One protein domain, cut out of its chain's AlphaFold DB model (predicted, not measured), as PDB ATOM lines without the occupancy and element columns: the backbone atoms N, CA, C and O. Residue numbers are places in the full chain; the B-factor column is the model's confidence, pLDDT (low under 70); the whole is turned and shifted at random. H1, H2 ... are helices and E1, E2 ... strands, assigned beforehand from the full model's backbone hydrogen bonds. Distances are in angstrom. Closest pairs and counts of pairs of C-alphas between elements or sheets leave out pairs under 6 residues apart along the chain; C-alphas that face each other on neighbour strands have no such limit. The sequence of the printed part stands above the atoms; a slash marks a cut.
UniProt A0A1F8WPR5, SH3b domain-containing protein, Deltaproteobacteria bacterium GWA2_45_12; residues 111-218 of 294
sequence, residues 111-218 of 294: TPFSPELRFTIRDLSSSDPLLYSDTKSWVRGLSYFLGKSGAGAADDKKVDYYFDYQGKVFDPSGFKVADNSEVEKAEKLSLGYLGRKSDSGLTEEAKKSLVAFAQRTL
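This is residues 111 to 218 of the 294 residues of the protein "SH3b domain-containing protein" of Deltaproteobacteria bacterium GWA2_45_12 (UniProt A0A1F8WPR5). A small sheet of three parallel strands has helix H3 over one face and H2 over the opposite face, with the short H1 making a corner with H2. Short antiparallel pairings widen the sheet: residues 111 to 112 beside E1, 169 to 170 beside E2, then 176 to 177. The 108 printed residues run E1 H1 H2 E2 E3 H3, a mixed class with 50 residues, under half, in named elements; the sheet's order is E1 E3 E2. The whole is compact, with a radius of gyration of the C-alphas of 13.2 A and spans of 32 by 31 by 25 A.

Edge strand E1, residues 118 to 123, is parallel to inner strand E3, residues 188 to 194, at 18 degrees, with N 122 and O 191 2.8 A apart. E3 is parallel to edge strand E2, residues 161 to 164, at 29 degrees, with N 163 and O 192 2.8 A apart. E1, H1 (residues 129 to 133), H2 (residues 135 to 148) and E2 form a split strand-helix-strand unit, E3 lying between its two strands, with a right-handed crossover. H1 and H2 only just touch, only at the corner, with 3 pairs of C-alphas within 8 A; the closest, Leu 131 and Trp 138, are 5.4 A apart. H2 is on the sheet, at a height of 10.5 A, slantwise to the strands. H3, residues 204 to 217, is on the opposite face at 9.6 A height, along the strands; its closest C-alpha to E2 is Ala 206, 6.5 A from that of Phe 163. In H1, H2 and H3 every O i to N i+4 pair is within hydrogen-bond range.

E1 begins at C-alpha 118 (205.278, 200.803, 134.181). E3 and H2 each measure 19.8 A, and H3 20.0 A, ending at C-alpha 217 (205.495, 189.378, 133.461).

The farthest C-alphas, Gly 150 and Asn 180, are 36.0 A apart. The printed part has no cut; the links H2 to E2 and E2 to E3 are long. Residues 115 to 117 and 148 to 157 have pLDDT under 70.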
ATOM      1  N   THR A 111     213.275 205.224 128.719       89.12
ATOM      2  CA  THR A 111     212.042 205.551 127.995       89.12
ATOM      3  C   THR A 111     210.921 204.584 128.381       89.12
ATOM      4  O   THR A 111     211.192 203.402 128.605       89.12
ATOM      5  N   PRO A 112     209.659 205.037 128.499       88.06
ATOM      6  CA  PRO A 112     208.533 204.130 128.712       88.06
ATOM      7  C   PRO A 112     208.421 203.123 127.565       88.06
ATOM      8  O   PRO A 112     208.365 203.515 126.400       88.06
ATOM      9  N   PHE A 113     208.375 201.834 127.895       82.75
ATOM     10  CA  PHE A 113     208.173 200.770 126.912       82.75
ATOM     11  C   PHE A 113     206.702 200.666 126.499       82.75
ATOM     12  O   PHE A 113     206.392 200.540 125.316       82.75
ATOM     13  N   SER A 114     205.788 200.743 127.468       71.44
ATOM     14  CA  SER A 114     204.355 200.813 127.206       71.44
ATOM     15  C   SER A 114     203.653 201.739 128.206       71.44
ATOM     16  O   SER A 114     204.176 201.981 129.292       71.44
ATOM     17  N   PRO A 115     202.480 202.296 127.862       66.06
ATOM     18  CA  PRO A 115     201.694 203.101 128.801       66.06
ATOM     19  C   PRO A 115     201.027 202.265 129.903       66.06
ATOM     20  O   PRO A 115     200.775 202.759 131.003       66.06
ATOM     21  N   GLU A 116     200.704 201.007 129.592       67.19
ATOM     22  CA  GLU A 116     199.905 200.138 130.461       67.19
ATOM     23  C   GLU A 116     200.740 199.414 131.517       67.19
ATOM     24  O   GLU A 116     200.269 199.188 132.633       67.19
ATOM     25  N   LEU A 117     201.996 199.104 131.190       66.12
ATOM     26  CA  LEU A 117     202.967 198.531 132.113       66.12
ATOM     27  C   LEU A 117     203.958 199.624 132.468       66.12
ATOM     28  O   LEU A 117     204.456 200.311 131.582       66.12
ATOM     29  N   ARG A 118     204.284 199.800 133.754       78.00
ATOM     30  CA  ARG A 118     205.278 200.803 134.181       78.00
ATOM     31  C   ARG A 118     206.699 200.306 133.886       78.00
ATOM     32  O   ARG A 118     207.559 200.301 134.760       78.00
ATOM     33  N   PHE A 119     206.928 199.818 132.673       87.06
ATOM     34  CA  PHE A 119     208.202 199.295 132.220       87.06
ATOM     35  C   PHE A 119     208.957 200.402 131.510       87.06
ATOM     36  O   PHE A 119     208.404 201.111 130.667       87.06
ATOM     37  N   THR A 120     210.229 200.542 131.846       90.06
ATOM     38  CA  THR A 120     211.120 201.499 131.196       90.06
ATOM     39  C   THR A 120     212.297 200.771 130.591       90.06
ATOM     40  O   THR A 120     212.787 199.819 131.191       90.06
ATOM     41  N   ILE A 121     212.782 201.232 129.445       91.31
ATOM     42  CA  ILE A 121     213.949 200.665 128.781       91.31
ATOM     43  C   ILE A 121     215.055 201.707 128.644       91.31
ATOM     44  O   ILE A 121     214.806 202.847 128.260       91.31
ATOM     45  N   ARG A 122     216.286 201.323 128.979       91.56
ATOM     46  CA  ARG A 122     217.495 202.118 128.749       91.56
ATOM     47  C   ARG A 122     218.247 201.553 127.560       91.56
ATOM     48  O   ARG A 122     218.581 200.369 127.546       91.56
ATOM     49  N   ASP A 123     218.546 202.409 126.591       91.62
ATOM     50  CA  ASP A 123     219.414 202.046 125.478       91.62
ATOM     51  C   ASP A 123     220.885 202.110 125.914       91.62
ATOM     52  O   ASP A 123     221.431 203.184 126.186       91.62
ATOM     53  N   LEU A 124     221.516 200.940 126.013       91.94
ATOM     54  CA  LEU A 124     222.919 200.763 126.384       91.94
ATOM     55  C   LEU A 124     223.761 200.334 125.174       91.94
ATOM     56  O   LEU A 124     224.838 199.768 125.342       91.94
ATOM     57  N   SER A 125     223.278 200.594 123.954       92.62
ATOM     58  CA  SER A 125     223.941 200.177 122.720       92.62
ATOM     59  C   SER A 125     225.380 200.677 122.612       92.62
ATOM     60  O   SER A 125     225.706 201.822 122.943       92.62
ATOM     61  N   SER A 126     226.246 199.826 122.060       92.25
ATOM     62  CA  SER A 126     227.674 200.108 121.906       92.25
ATOM     63  C   SER A 126     228.125 200.063 120.450       92.25
ATOM     64  O   SER A 126     227.536 199.386 119.611       92.25
ATOM     65  N   SER A 127     229.180 200.813 120.142       91.50
ATOM     66  CA  SER A 127     229.917 200.706 118.879       91.50
ATOM     67  C   SER A 127     231.097 199.733 118.965       91.50
ATOM     68  O   SER A 127     231.754 199.518 117.954       91.50
ATOM     69  N   ASP A 128     231.398 199.186 120.150       92.25
ATOM     70  CA  ASP A 128     232.525 198.273 120.361       92.25
ATOM     71  C   ASP A 128     232.116 196.807 120.102       92.25
ATOM     72  O   ASP A 128     231.259 196.282 120.825       92.25
ATOM     73  N   PRO A 129     232.725 196.125 119.110       92.06
ATOM     74  CA  PRO A 129     232.417 194.735 118.789       92.06
ATOM     75  C   PRO A 129     232.644 193.729 119.903       92.06
ATOM     76  O   PRO A 129     231.932 192.728 119.947       92.06
ATOM     77  N   LEU A 130     233.585 193.996 120.810       91.75
ATOM     78  CA  LEU A 130     233.897 193.087 121.910       91.75
ATOM     79  C   LEU A 130     232.718 192.940 122.877       91.75
ATOM     80  O   LEU A 130     232.555 191.892 123.500       91.75
ATOM     81  N   LEU A 131     231.873 193.970 122.977       93.19
ATOM     82  CA  LEU A 131     230.699 193.955 123.841       93.19
ATOM     83  C   LEU A 131     229.586 193.083 123.260       93.19
ATOM     84  O   LEU A 131     229.110 192.160 123.918       93.19
ATOM     85  N   TYR A 132     229.194 193.322 122.008       91.31
ATOM     86  CA  TYR A 132     228.094 192.572 121.398       91.31
ATOM     87  C   TYR A 132     228.495 191.175 120.893       91.31
ATOM     88  O   TYR A 132     227.618 190.397 120.529       91.31
ATOM     89  N   SER A 133     229.789 190.821 120.892       90.94
ATOM     90  CA  SER A 133     230.240 189.445 120.627       90.94
ATOM     91  C   SER A 133     230.071 188.492 121.816       90.94
ATOM     92  O   SER A 133     229.985 187.283 121.612       90.94
ATOM     93  N   ASP A 134     230.008 189.014 123.046       93.38
ATOM     94  CA  ASP A 134     229.793 188.231 124.269       93.38
ATOM     95  C   ASP A 134     228.846 188.974 125.220       93.38
ATOM     96  O   ASP A 134     229.252 189.613 126.197       93.38
ATOM     97  N   THR A 135     227.546 188.853 124.942       94.31
ATOM     98  CA  THR A 135     226.485 189.484 125.734       94.31
ATOM     99  C   THR A 135     226.556 189.115 127.217       94.31
ATOM    100  O   THR A 135     226.286 189.952 128.074       94.31
ATOM    101  N   LYS A 136     226.937 187.875 127.557       94.12
ATOM    102  CA  LYS A 136     227.025 187.438 128.957       94.12
ATOM    103  C   LYS A 136     228.095 188.229 129.698       94.12
ATOM    104  O   LYS A 136     227.838 188.727 130.797       94.12
ATOM    105  N   SER A 137     229.286 188.337 129.112       94.12
ATOM    106  CA  SER A 137     230.346 189.166 129.680       94.12
ATOM    107  C   SER A 137     229.907 190.624 129.740       94.12
ATOM    108  O   SER A 137     230.096 191.255 130.776       94.12
ATOM    109  N   TRP A 138     229.258 191.140 128.692       95.25
ATOM    110  CA  TRP A 138     228.768 192.517 128.651       95.25
ATOM    111  C   TRP A 138     227.804 192.842 129.803       95.25
ATOM    112  O   TRP A 138     228.033 193.809 130.531       95.25
ATOM    113  N   VAL A 139     226.793 192.001 130.044       94.62
ATOM    114  CA  VAL A 139     225.855 192.157 131.172       94.62
ATOM    115  C   VAL A 139     226.599 192.200 132.504       94.62
ATOM    116  O   VAL A 139     226.367 193.087 133.321       94.62
ATOM    117  N   ARG A 140     227.542 191.278 132.720       92.75
ATOM    118  CA  ARG A 140     228.330 191.248 133.960       92.75
ATOM    119  C   ARG A 140     229.212 192.484 134.108       92.75
ATOM    120  O   ARG A 140     229.325 193.010 135.211       92.75
ATOM    121  N   GLY A 141     229.806 192.949 133.010       92.50
ATOM    122  CA  GLY A 141     230.571 194.190 132.949       92.50
ATOM    123  C   GLY A 141     229.726 195.391 133.359       92.50
ATOM    124  O   GLY A 141     230.157 196.163 134.213       92.50
ATOM    125  N   LEU A 142     228.504 195.516 132.826       90.75
ATOM    126  CA  LEU A 142     227.545 196.553 133.221       90.75
ATOM    127  C   LEU A 142     227.215 196.473 134.714       90.75
ATOM    128  O   LEU A 142     227.390 197.463 135.418       90.75
ATOM    129  N   SER A 143     226.815 195.301 135.214       86.25
ATOM    130  CA  SER A 143     226.492 195.104 136.635       86.25
ATOM    131  C   SER A 143     227.664 195.477 137.554       86.25
ATOM    132  O   SER A 143     227.471 196.165 138.558       86.25
ATOM    133  N   TYR A 144     228.893 195.092 137.189       87.06
ATOM    134  CA  TYR A 144     230.114 195.452 137.917       87.06
ATOM    135  C   TYR A 144     230.395 196.961 137.882       87.06
ATOM    136  O   TYR A 144     230.622 197.584 138.920       87.06
ATOM    137  N   PHE A 145     230.360 197.561 136.689       84.81
ATOM    138  CA  PHE A 145     230.673 198.972 136.476       84.81
ATOM    139  C   PHE A 145     229.681 199.894 137.191       84.81
ATOM    140  O   PHE A 145     230.088 200.834 137.877       84.81
ATOM    141  N   LEU A 146     228.384 199.588 137.087       77.06
ATOM    142  CA  LEU A 146     227.329 200.335 137.763       77.06
ATOM    143  C   LEU A 146     227.476 200.232 139.286       77.06
ATOM    144  O   LEU A 146     227.467 201.264 139.952       77.06
ATOM    145  N   GLY A 147     227.728 199.033 139.824       71.00
ATOM    146  CA  GLY A 147     227.899 198.828 141.266       71.00
ATOM    147  C   GLY A 147     229.141 199.501 141.868       71.00
ATOM    148  O   GLY A 147     229.083 199.991 142.995       71.00
ATOM    149  N   LYS A 148     230.262 199.566 141.134       65.56
ATOM    150  CA  LYS A 148     231.535 200.138 141.624       65.56
ATOM    151  C   LYS A 148     231.617 201.663 141.515       65.56
ATOM    152  O   LYS A 148     232.394 202.287 142.234       65.56
ATOM    153  N   SER A 149     230.820 202.283 140.647       56.75
ATOM    154  CA  SER A 149     230.872 203.726 140.359       56.75
ATOM    155  C   SER A 149     230.447 204.659 141.513       56.75
ATOM    156  O   SER A 149     230.324 205.863 141.308       56.75
ATOM    157  N   GLY A 150     230.197 204.150 142.727       46.47
ATOM    158  CA  GLY A 150     229.685 204.950 143.849       46.47
ATOM    159  C   GLY A 150     228.215 205.358 143.689       46.47
ATOM    160  O   GLY A 150     227.599 205.819 144.645       46.47
ATOM    161  N   ALA A 151     227.613 205.086 142.528       43.12
ATOM    162  CA  ALA A 151     226.190 204.834 142.409       43.12
ATOM    163  C   ALA A 151     225.900 203.468 143.047       43.12
ATOM    164  O   ALA A 151     225.619 202.499 142.347       43.12
ATOM    165  N   GLY A 152     225.982 203.368 144.380       38.53
ATOM    166  CA  GLY A 152     225.216 202.336 145.076       38.53
ATOM    167  C   GLY A 152     223.803 202.496 144.551       38.53
ATOM    168  O   GLY A 152     223.257 203.578 144.744       38.53
ATOM    169  N   ALA A 153     223.352 201.548 143.720       43.88
ATOM    170  CA  ALA A 153     222.315 201.791 142.727       43.88
ATOM    171  C   ALA A 153     221.172 202.560 143.382       43.88
ATOM    172  O   ALA A 153     220.404 201.996 144.160       43.88
ATOM    173  N   ALA A 154     221.092 203.865 143.107       50.38
ATOM    174  CA  ALA A 154     219.846 204.556 143.321       50.38
ATOM    175  C   ALA A 154     218.812 203.709 142.563       50.38
ATOM    176  O   ALA A 154     219.117 203.172 141.493       50.38
ATOM    177  N   ASP A 155     217.658 203.462 143.181       54.56
ATOM    178  CA  ASP A 155     216.665 202.487 142.700       54.56
ATOM    179  C   ASP A 155     216.278 202.721 141.222       54.56
ATOM    180  O   ASP A 155     215.852 201.819 140.507       54.56
ATOM    181  N   ASP A 156     216.512 203.936 140.721       58.41
ATOM    182  CA  ASP A 156     216.345 204.323 139.330       58.41
ATOM    183  C   ASP A 156     217.383 203.714 138.365       58.41
ATOM    184  O   ASP A 156     217.031 203.449 137.218       58.41
ATOM    185  N   LYS A 157     218.635 203.470 138.772       65.94
ATOM    186  CA  LYS A 157     219.720 202.953 137.908       65.94
ATOM    187  C   LYS A 157     219.824 201.427 137.870       65.94
ATOM    188  O   LYS A 157     220.596 200.898 137.068       65.94
ATOM    189  N   LYS A 158     219.060 200.712 138.699       79.31
ATOM    190  CA  LYS A 158     218.977 199.249 138.645       79.31
ATOM    191  C   LYS A 158     218.338 198.811 137.322       79.31
ATOM    192  O   LYS A 158     217.371 199.418 136.866       79.31
ATOM    193  N   VAL A 159     218.881 197.763 136.710       88.62
ATOM    194  CA  VAL A 159     218.296 197.085 135.546       88.62
ATOM    195  C   VAL A 159     217.942 195.667 135.973       88.62
ATOM    196  O   VAL A 159     218.809 194.931 136.444       88.62
ATOM    197  N   ASP A 160     216.669 195.309 135.847       89.81
ATOM    198  CA  ASP A 160     216.128 194.015 136.261       89.81
ATOM    199  C   ASP A 160     216.410 192.931 135.214       89.81
ATOM    200  O   ASP A 160     216.753 191.809 135.575       89.81
ATOM    201  N   TYR A 161     216.329 193.274 133.921       93.31
ATOM    202  CA  TYR A 161     216.618 192.360 132.809       93.31
ATOM    203  C   TYR A 161     217.256 193.076 131.621       93.31
ATOM    204  O   TYR A 161     216.979 194.245 131.353       93.31
ATOM    205  N   TYR A 162     218.068 192.337 130.869       95.00
ATOM    206  CA  TYR A 162     218.751 192.818 129.673       95.00
ATOM    207  C   TYR A 162     218.273 192.081 128.425       95.00
ATOM    208  O   TYR A 162     218.074 190.870 128.459       95.00
ATOM    209  N   PHE A 163     218.140 192.803 127.317       96.06
ATOM    210  CA  PHE A 163     217.754 192.287 126.006       96.06
ATOM    211  C   PHE A 163     218.852 192.619 125.011       96.06
ATOM    212  O   PHE A 163     219.172 193.792 124.847       96.06
ATOM    213  N   ASP A 164     219.418 191.625 124.333       96.81
ATOM    214  CA  ASP A 164     220.367 191.903 123.255       96.81
ATOM    215  C   ASP A 164     219.689 192.194 121.915       96.81
ATOM    216  O   ASP A 164     218.485 191.999 121.731       96.81
ATOM    217  N   TYR A 165     220.489 192.660 120.957       95.75
ATOM    218  CA  TYR A 165     220.067 192.916 119.579       95.75
ATOM    219  C   TYR A 165     219.476 191.687 118.863       95.75
ATOM    220  O   TYR A 165     218.848 191.840 117.820       95.75
ATOM    221  N   GLN A 166     219.659 190.471 119.390       96.19
ATOM    222  CA  GLN A 166     219.061 189.239 118.863       96.19
ATOM    223  C   GLN A 166     217.771 188.850 119.605       96.19
ATOM    224  O   GLN A 166     217.200 187.794 119.330       96.19
ATOM    225  N   GLY A 167     217.322 189.666 120.561       95.44
ATOM    226  CA  GLY A 167     216.156 189.407 121.398       95.44
ATOM    227  C   GLY A 167     216.382 188.365 122.493       95.44
ATOM    228  O   GLY A 167     215.410 187.894 123.084       95.44
ATOM    229  N   LYS A 168     217.624 187.980 122.802       96.69
ATOM    230  CA  LYS A 168     217.894 187.103 123.949       96.69
ATOM    231  C   LYS A 168     217.792 187.910 125.240       96.69
ATOM    232  O   LYS A 168     218.286 189.033 125.314       96.69
ATOM    233  N   VAL A 169     217.186 187.299 126.254       96.00
ATOM    234  CA  VAL A 169     216.958 187.917 127.564       96.00
ATOM    235  C   VAL A 169     217.972 187.396 128.575       96.00
ATOM    236  O   VAL A 169     218.255 186.197 128.598       96.00
ATOM    237  N   PHE A 170     218.501 188.274 129.421       95.81
ATOM    238  CA  PHE A 170     219.483 187.948 130.451       95.81
ATOM    239  C   PHE A 170     219.105 188.562 131.796       95.81
ATOM    240  O   PHE A 170     218.579 189.675 131.857       95.81
ATOM    241  N   ASP A 171     219.400 187.837 132.871       92.81
ATOM    242  CA  ASP A 171     219.342 188.363 134.233       92.81
ATOM    243  C   ASP A 171     220.571 189.247 134.545       92.81
ATOM    244  O   ASP A 171     221.542 189.249 133.781       92.81
ATOM    245  N   PRO A 172     220.601 189.975 135.677       90.31
ATOM    246  CA  PRO A 172     221.739 190.828 136.032       90.31
ATOM    247  C   PRO A 172     223.053 190.085 136.313       90.31
ATOM    248  O   PRO A 172     224.112 190.712 136.382       90.31
ATOM    249  N   SER A 173     223.005 188.758 136.451       89.94
ATOM    250  CA  SER A 173     224.181 187.888 136.588       89.94
ATOM    251  C   SER A 173     224.737 187.433 135.225       89.94
ATOM    252  O   SER A 173     225.768 186.744 135.161       89.94
ATOM    253  N   GLY A 174     224.084 187.825 134.127       92.56
ATOM    254  CA  GLY A 174     224.442 187.484 132.753       92.56
ATOM    255  C   GLY A 174     224.002 186.084 132.330       92.56
ATOM    256  O   GLY A 174     224.487 185.580 131.315       92.56
ATOM    257  N   PHE A 175     223.126 185.417 133.085       92.69
ATOM    258  CA  PHE A 175     222.551 184.148 132.648       92.69
ATOM    259  C   PHE A 175     221.362 184.400 131.732       92.69
ATOM    260  O   PHE A 175     220.536 185.278 131.976       92.69
ATOM    261  N   LYS A 176     221.284 183.615 130.655       95.25
ATOM    262  CA  LYS A 176     220.171 183.695 129.717       95.25
ATOM    263  C   LYS A 176     218.891 183.221 130.411       95.25
ATOM    264  O   LYS A 176     218.844 182.099 130.912       95.25
ATOM    265  N   VAL A 177     217.851 184.044 130.368       93.44
ATOM    266  CA  VAL A 177     216.496 183.688 130.795       93.44
ATOM    267  C   VAL A 177     215.843 182.891 129.668       93.44
ATOM    268  O   VAL A 177     215.818 183.331 128.518       93.44
ATOM    269  N   ALA A 178     215.354 181.690 129.972       88.00
ATOM    270  CA  ALA A 178     214.713 180.841 128.974       88.00
ATOM    271  C   ALA A 178     213.362 181.429 128.532       88.00
ATOM    272  O   ALA A 178     212.651 182.068 129.311       88.00
ATOM    273  N   ASP A 179     212.972 181.178 127.283       80.56
ATOM    274  CA  ASP A 179     211.738 181.732 126.706       80.56
ATOM    275  C   ASP A 179     210.474 181.206 127.405       80.56
ATOM    276  O   ASP A 179     209.442 181.872 127.420       80.56
ATOM    277  N   ASN A 180     210.570 180.029 128.026       76.94
ATOM    278  CA  ASN A 180     209.485 179.336 128.714       76.94
ATOM    279  C   ASN A 180     209.599 179.358 130.246       76.94
ATOM    280  O   ASN A 180     208.771 178.736 130.908       76.94
ATOM    281  N   SER A 181     210.614 180.011 130.821       78.19
ATOM    282  CA  SER A 181     210.733 180.053 132.279       78.19
ATOM    283  C   SER A 181     209.607 180.887 132.886       78.19
ATOM    284  O   SER A 181     209.155 181.877 132.304       78.19
ATOM    285  N   GLU A 182     209.165 180.540 134.087       73.94
ATOM    286  CA  GLU A 182     208.379 181.490 134.865       73.94
ATOM    287  C   GLU A 182     209.258 182.707 135.175       73.94
ATOM    288  O   GLU A 182     210.457 182.583 135.434       73.94
ATOM    289  N   VAL A 183     208.674 183.893 135.052       79.00
ATOM    290  CA  VAL A 183     209.315 185.157 135.419       79.00
ATOM    291  C   VAL A 183     208.468 185.754 136.524       79.00
ATOM    292  O   VAL A 183     207.241 185.629 136.498       79.00
ATOM    293  N   GLU A 184     209.115 186.376 137.500       75.62
ATOM    294  CA  GLU A 184     208.403 187.080 138.555       75.62
ATOM    295  C   GLU A 184     207.478 188.134 137.935       75.62
ATOM    296  O   GLU A 184     207.877 188.926 137.075       75.62
ATOM    297  N   LYS A 185     206.206 188.102 138.333       77.81
ATOM    298  CA  LYS A 185     205.226 189.075 137.863       77.81
ATOM    299  C   LYS A 185     205.515 190.415 138.534       77.81
ATOM    300  O   LYS A 185     205.645 190.465 139.754       77.81
ATOM    301  N   ALA A 186     205.571 191.492 137.759       74.44
ATOM    302  CA  ALA A 186     205.962 192.804 138.265       74.44
ATOM    303  C   ALA A 186     205.122 193.926 137.640       74.44
ATOM    304  O   ALA A 186     204.853 193.924 136.441       74.44
ATOM    305  N   GLU A 187     204.719 194.911 138.451       71.19
ATOM    306  CA  GLU A 187     203.977 196.094 137.973       71.19
ATOM    307  C   GLU A 187     204.898 197.136 137.322       71.19
ATOM    308  O   GLU A 187     204.451 197.962 136.519       71.19
ATOM    309  N   LYS A 188     206.186 197.104 137.683       82.06
ATOM    310  CA  LYS A 188     207.242 198.009 137.231       82.06
ATOM    311  C   LYS A 188     208.516 197.201 136.994       82.06
ATOM    312  O   LYS A 188     208.877 196.396 137.844       82.06
ATOM    313  N   LEU A 189     209.191 197.454 135.876       87.56
ATOM    314  CA  LEU A 189     210.487 196.861 135.542       87.56
ATOM    315  C   LEU A 189     211.379 197.890 134.853       87.56
ATOM    316  O   LEU A 189     210.918 198.682 134.028       87.56
ATOM    317  N   SER A 190     212.666 197.845 135.172       89.62
ATOM    318  CA  SER A 190     213.715 198.589 134.485       89.62
ATOM    319  C   SER A 190     214.491 197.637 133.579       89.62
ATOM    320  O   SER A 190     215.096 196.674 134.043       89.62
ATOM    321  N   LEU A 191     214.452 197.875 132.274       92.06
ATOM    322  CA  LEU A 191     215.027 197.005 131.254       92.06
ATOM    323  C   LEU A 191     216.240 197.674 130.600       92.06
ATOM    324  O   LEU A 191     216.264 198.891 130.408       92.06
ATOM    325  N   GLY A 192     217.240 196.883 130.221       93.25
ATOM    326  CA  GLY A 192     218.410 197.336 129.471       93.25
ATOM    327  C   GLY A 192     218.423 196.751 128.065       93.25
ATOM    328  O   GLY A 192     218.265 195.545 127.902       93.25
ATOM    329  N   TYR A 193     218.637 197.581 127.050       95.12
ATOM    330  CA  TYR A 193     218.837 197.128 125.676       95.12
ATOM    331  C   TYR A 193     220.322 197.147 125.305       95.12
ATOM    332  O   TYR A 193     220.975 198.185 125.384       95.12
ATOM    333  N   LEU A 194     220.844 195.992 124.896       95.44
ATOM    334  CA  LEU A 194     222.228 195.747 124.497       95.44
ATOM    335  C   LEU A 194     222.304 195.636 122.970       95.44
ATOM    336  O   LEU A 194     222.393 194.544 122.397       95.44
ATOM    337  N   GLY A 195     222.200 196.791 122.315       94.88
ATOM    338  CA  GLY A 195     222.215 196.919 120.861       94.88
ATOM    339  C   GLY A 195     223.571 197.304 120.276       94.88
ATOM    340  O   GLY A 195     224.544 197.574 120.984       94.88
ATOM    341  N   ARG A 196     223.637 197.391 118.947       94.31
ATOM    342  CA  ARG A 196     224.775 198.010 118.258       94.31
ATOM    343  C   ARG A 196     224.395 199.440 117.911       94.31
ATOM    344  O   ARG A 196     223.313 199.673 117.390       94.31
ATOM    345  N   LYS A 197     225.294 200.404 118.115       91.12
ATOM    346  CA  LYS A 197     225.031 201.813 117.747       91.12
ATOM    347  C   LYS A 197     224.800 202.030 116.248       91.12
ATOM    348  O   LYS A 197     224.278 203.069 115.865       91.12
ATOM    349  N   SER A 198     225.222 201.085 115.410       90.31
ATOM    350  CA  SER A 198     224.931 201.082 113.975       90.31
ATOM    351  C   SER A 198     223.477 200.724 113.652       90.31
ATOM    352  O   SER A 198     223.046 200.950 112.526       90.31
ATOM    353  N   ASP A 199     222.747 200.129 114.597       90.44
ATOM    354  CA  ASP A 199     221.339 199.787 114.432       90.44
ATOM    355  C   ASP A 199     220.472 201.034 114.681       90.44
ATOM    356  O   ASP A 199     220.782 201.873 115.529       90.44
ATOM    357  N   SER A 200     219.350 201.155 113.967       84.88
ATOM    358  CA  SER A 200     218.383 202.251 114.139       84.88
ATOM    359  C   SER A 200     217.501 202.044 115.383       84.88
ATOM    360  O   SER A 200     216.274 201.995 115.287       84.88
ATOM    361  N   GLY A 201     218.129 201.890 116.553       87.94
ATOM    362  CA  GLY A 201     217.483 201.602 117.835       87.94
ATOM    363  C   GLY A 201     217.264 200.106 118.084       87.94
ATOM    364  O   GLY A 201     218.109 199.269 117.764       87.94
ATOM    365  N   LEU A 202     216.125 199.762 118.693       92.44
ATOM    366  CA  LEU A 202     215.758 198.369 118.952       92.44
ATOM    367  C   LEU A 202     215.556 197.605 117.639       92.44
ATOM    368  O   LEU A 202     214.771 198.033 116.787       92.44
ATOM    369  N   THR A 203     216.194 196.443 117.518       95.69
ATOM    370  CA  THR A 203     215.939 195.500 116.422       95.69
ATOM    371  C   THR A 203     214.531 194.906 116.507       95.69
ATOM    372  O   THR A 203     213.892 194.909 117.565       95.69
ATOM    373  N   GLU A 204     214.029 194.368 115.396       94.44
ATOM    374  CA  GLU A 204     212.712 193.717 115.362       94.44
ATOM    375  C   GLU A 204     212.671 192.469 116.257       94.44
ATOM    376  O   GLU A 204     211.674 192.213 116.937       94.44
ATOM    377  N   GLU A 205     213.781 191.734 116.339       95.81
ATOM    378  CA  GLU A 205     213.951 190.590 117.233       95.81
ATOM    379  C   GLU A 205     213.836 191.013 118.703       95.81
ATOM    380  O   GLU A 205     213.108 190.382 119.478       95.81
ATOM    381  N   ALA A 206     214.497 192.112 119.079       95.12
ATOM    382  CA  ALA A 206     214.425 192.657 120.428       95.12
ATOM    383  C   ALA A 206     213.019 193.166 120.763       95.12
ATOM    384  O   ALA A 206     212.496 192.836 121.827       95.12
ATOM    385  N   LYS A 207     212.360 193.890 119.846       92.62
ATOM    386  CA  LYS A 207     210.968 194.343 120.023       92.62
ATOM    387  C   LYS A 207     210.021 193.168 120.258       92.62
ATOM    388  O   LYS A 207     209.236 193.189 121.205       92.62
ATOM    389  N   LYS A 208     210.113 192.121 119.431       92.00
ATOM    390  CA  LYS A 208     209.285 190.915 119.568       92.00
ATOM    391  C   LYS A 208     209.521 190.221 120.909       92.00
ATOM    392  O   LYS A 208     208.560 189.835 121.574       92.00
ATOM    393  N   SER A 209     210.785 190.084 121.308       93.56
ATOM    394  CA  SER A 209     211.155 189.475 122.586       93.56
ATOM    395  C   SER A 209     210.648 190.283 123.780       93.56
ATOM    396  O   SER A 209     210.064 189.714 124.698       93.56
ATOM    397  N   LEU A 210     210.761 191.614 123.737       90.75
ATOM    398  CA  LEU A 210     210.232 192.507 124.769       90.75
ATOM    399  C   LEU A 210     208.719 192.353 124.943       90.75
ATOM    400  O   LEU A 210     208.247 192.263 126.072       90.75
ATOM    401  N   VAL A 211     207.955 192.271 123.848       87.75
ATOM    402  CA  VAL A 211     206.499 192.045 123.916       87.75
ATOM    403  C   VAL A 211     206.181 190.683 124.541       87.75
ATOM    404  O   VAL A 211     205.344 190.605 125.438       87.75
ATOM    405  N   ALA A 212     206.866 189.616 124.119       89.00
ATOM    406  CA  ALA A 212     206.659 188.276 124.673       89.00
ATOM    407  C   ALA A 212     207.050 188.193 126.162       89.00
ATOM    408  O   ALA A 212     206.357 187.570 126.968       89.00
ATOM    409  N   PHE A 213     208.139 188.855 126.547       89.81
ATOM    410  CA  PHE A 213     208.581 188.946 127.933       89.81
ATOM    411  C   PHE A 213     207.600 189.753 128.790       89.81
ATOM    412  O   PHE A 213     207.242 189.332 129.892       89.81
ATOM    413  N   ALA A 214     207.101 190.875 128.269       84.19
ATOM    414  CA  ALA A 214     206.069 191.659 128.931       84.19
ATOM    415  C   ALA A 214     204.808 190.817 129.175       84.19
ATOM    416  O   ALA A 214     204.263 190.838 130.271       84.19
ATOM    417  N   GLN A 215     204.400 189.990 128.209       82.50
ATOM    418  CA  GLN A 215     203.248 189.100 128.371       82.50
ATOM    419  C   GLN A 215     203.413 188.067 129.495       82.50
ATOM    420  O   GLN A 215     202.440 187.735 130.165       82.50
ATOM    421  N   ARG A 216     204.636 187.577 129.724       83.44
ATOM    422  CA  ARG A 216     204.951 186.636 130.816       83.44
ATOM    423  C   ARG A 216     204.969 187.309 132.188       83.44
ATOM    424  O   ARG A 216     204.623 186.678 133.181       83.44
ATOM    425  N   THR A 217     205.375 188.576 132.230       75.62
ATOM    426  CA  THR A 217     205.495 189.378 133.461       75.62
ATOM    427  C   THR A 217     204.222 190.141 133.808       75.62
ATOM    428  O   THR A 217     204.120 190.648 134.928       75.62
ATOM    429  N   LEU A 218     203.242 190.180 132.891       70.25
ATOM    430  CA  LEU A 218     201.900 190.698 133.135       70.25
ATOM    431  C   LEU A 218     201.346 190.072 134.417       70.25
ATOM    432  O   LEU A 218     200.944 188.905 134.474       70.25
TER     433      LEU A 218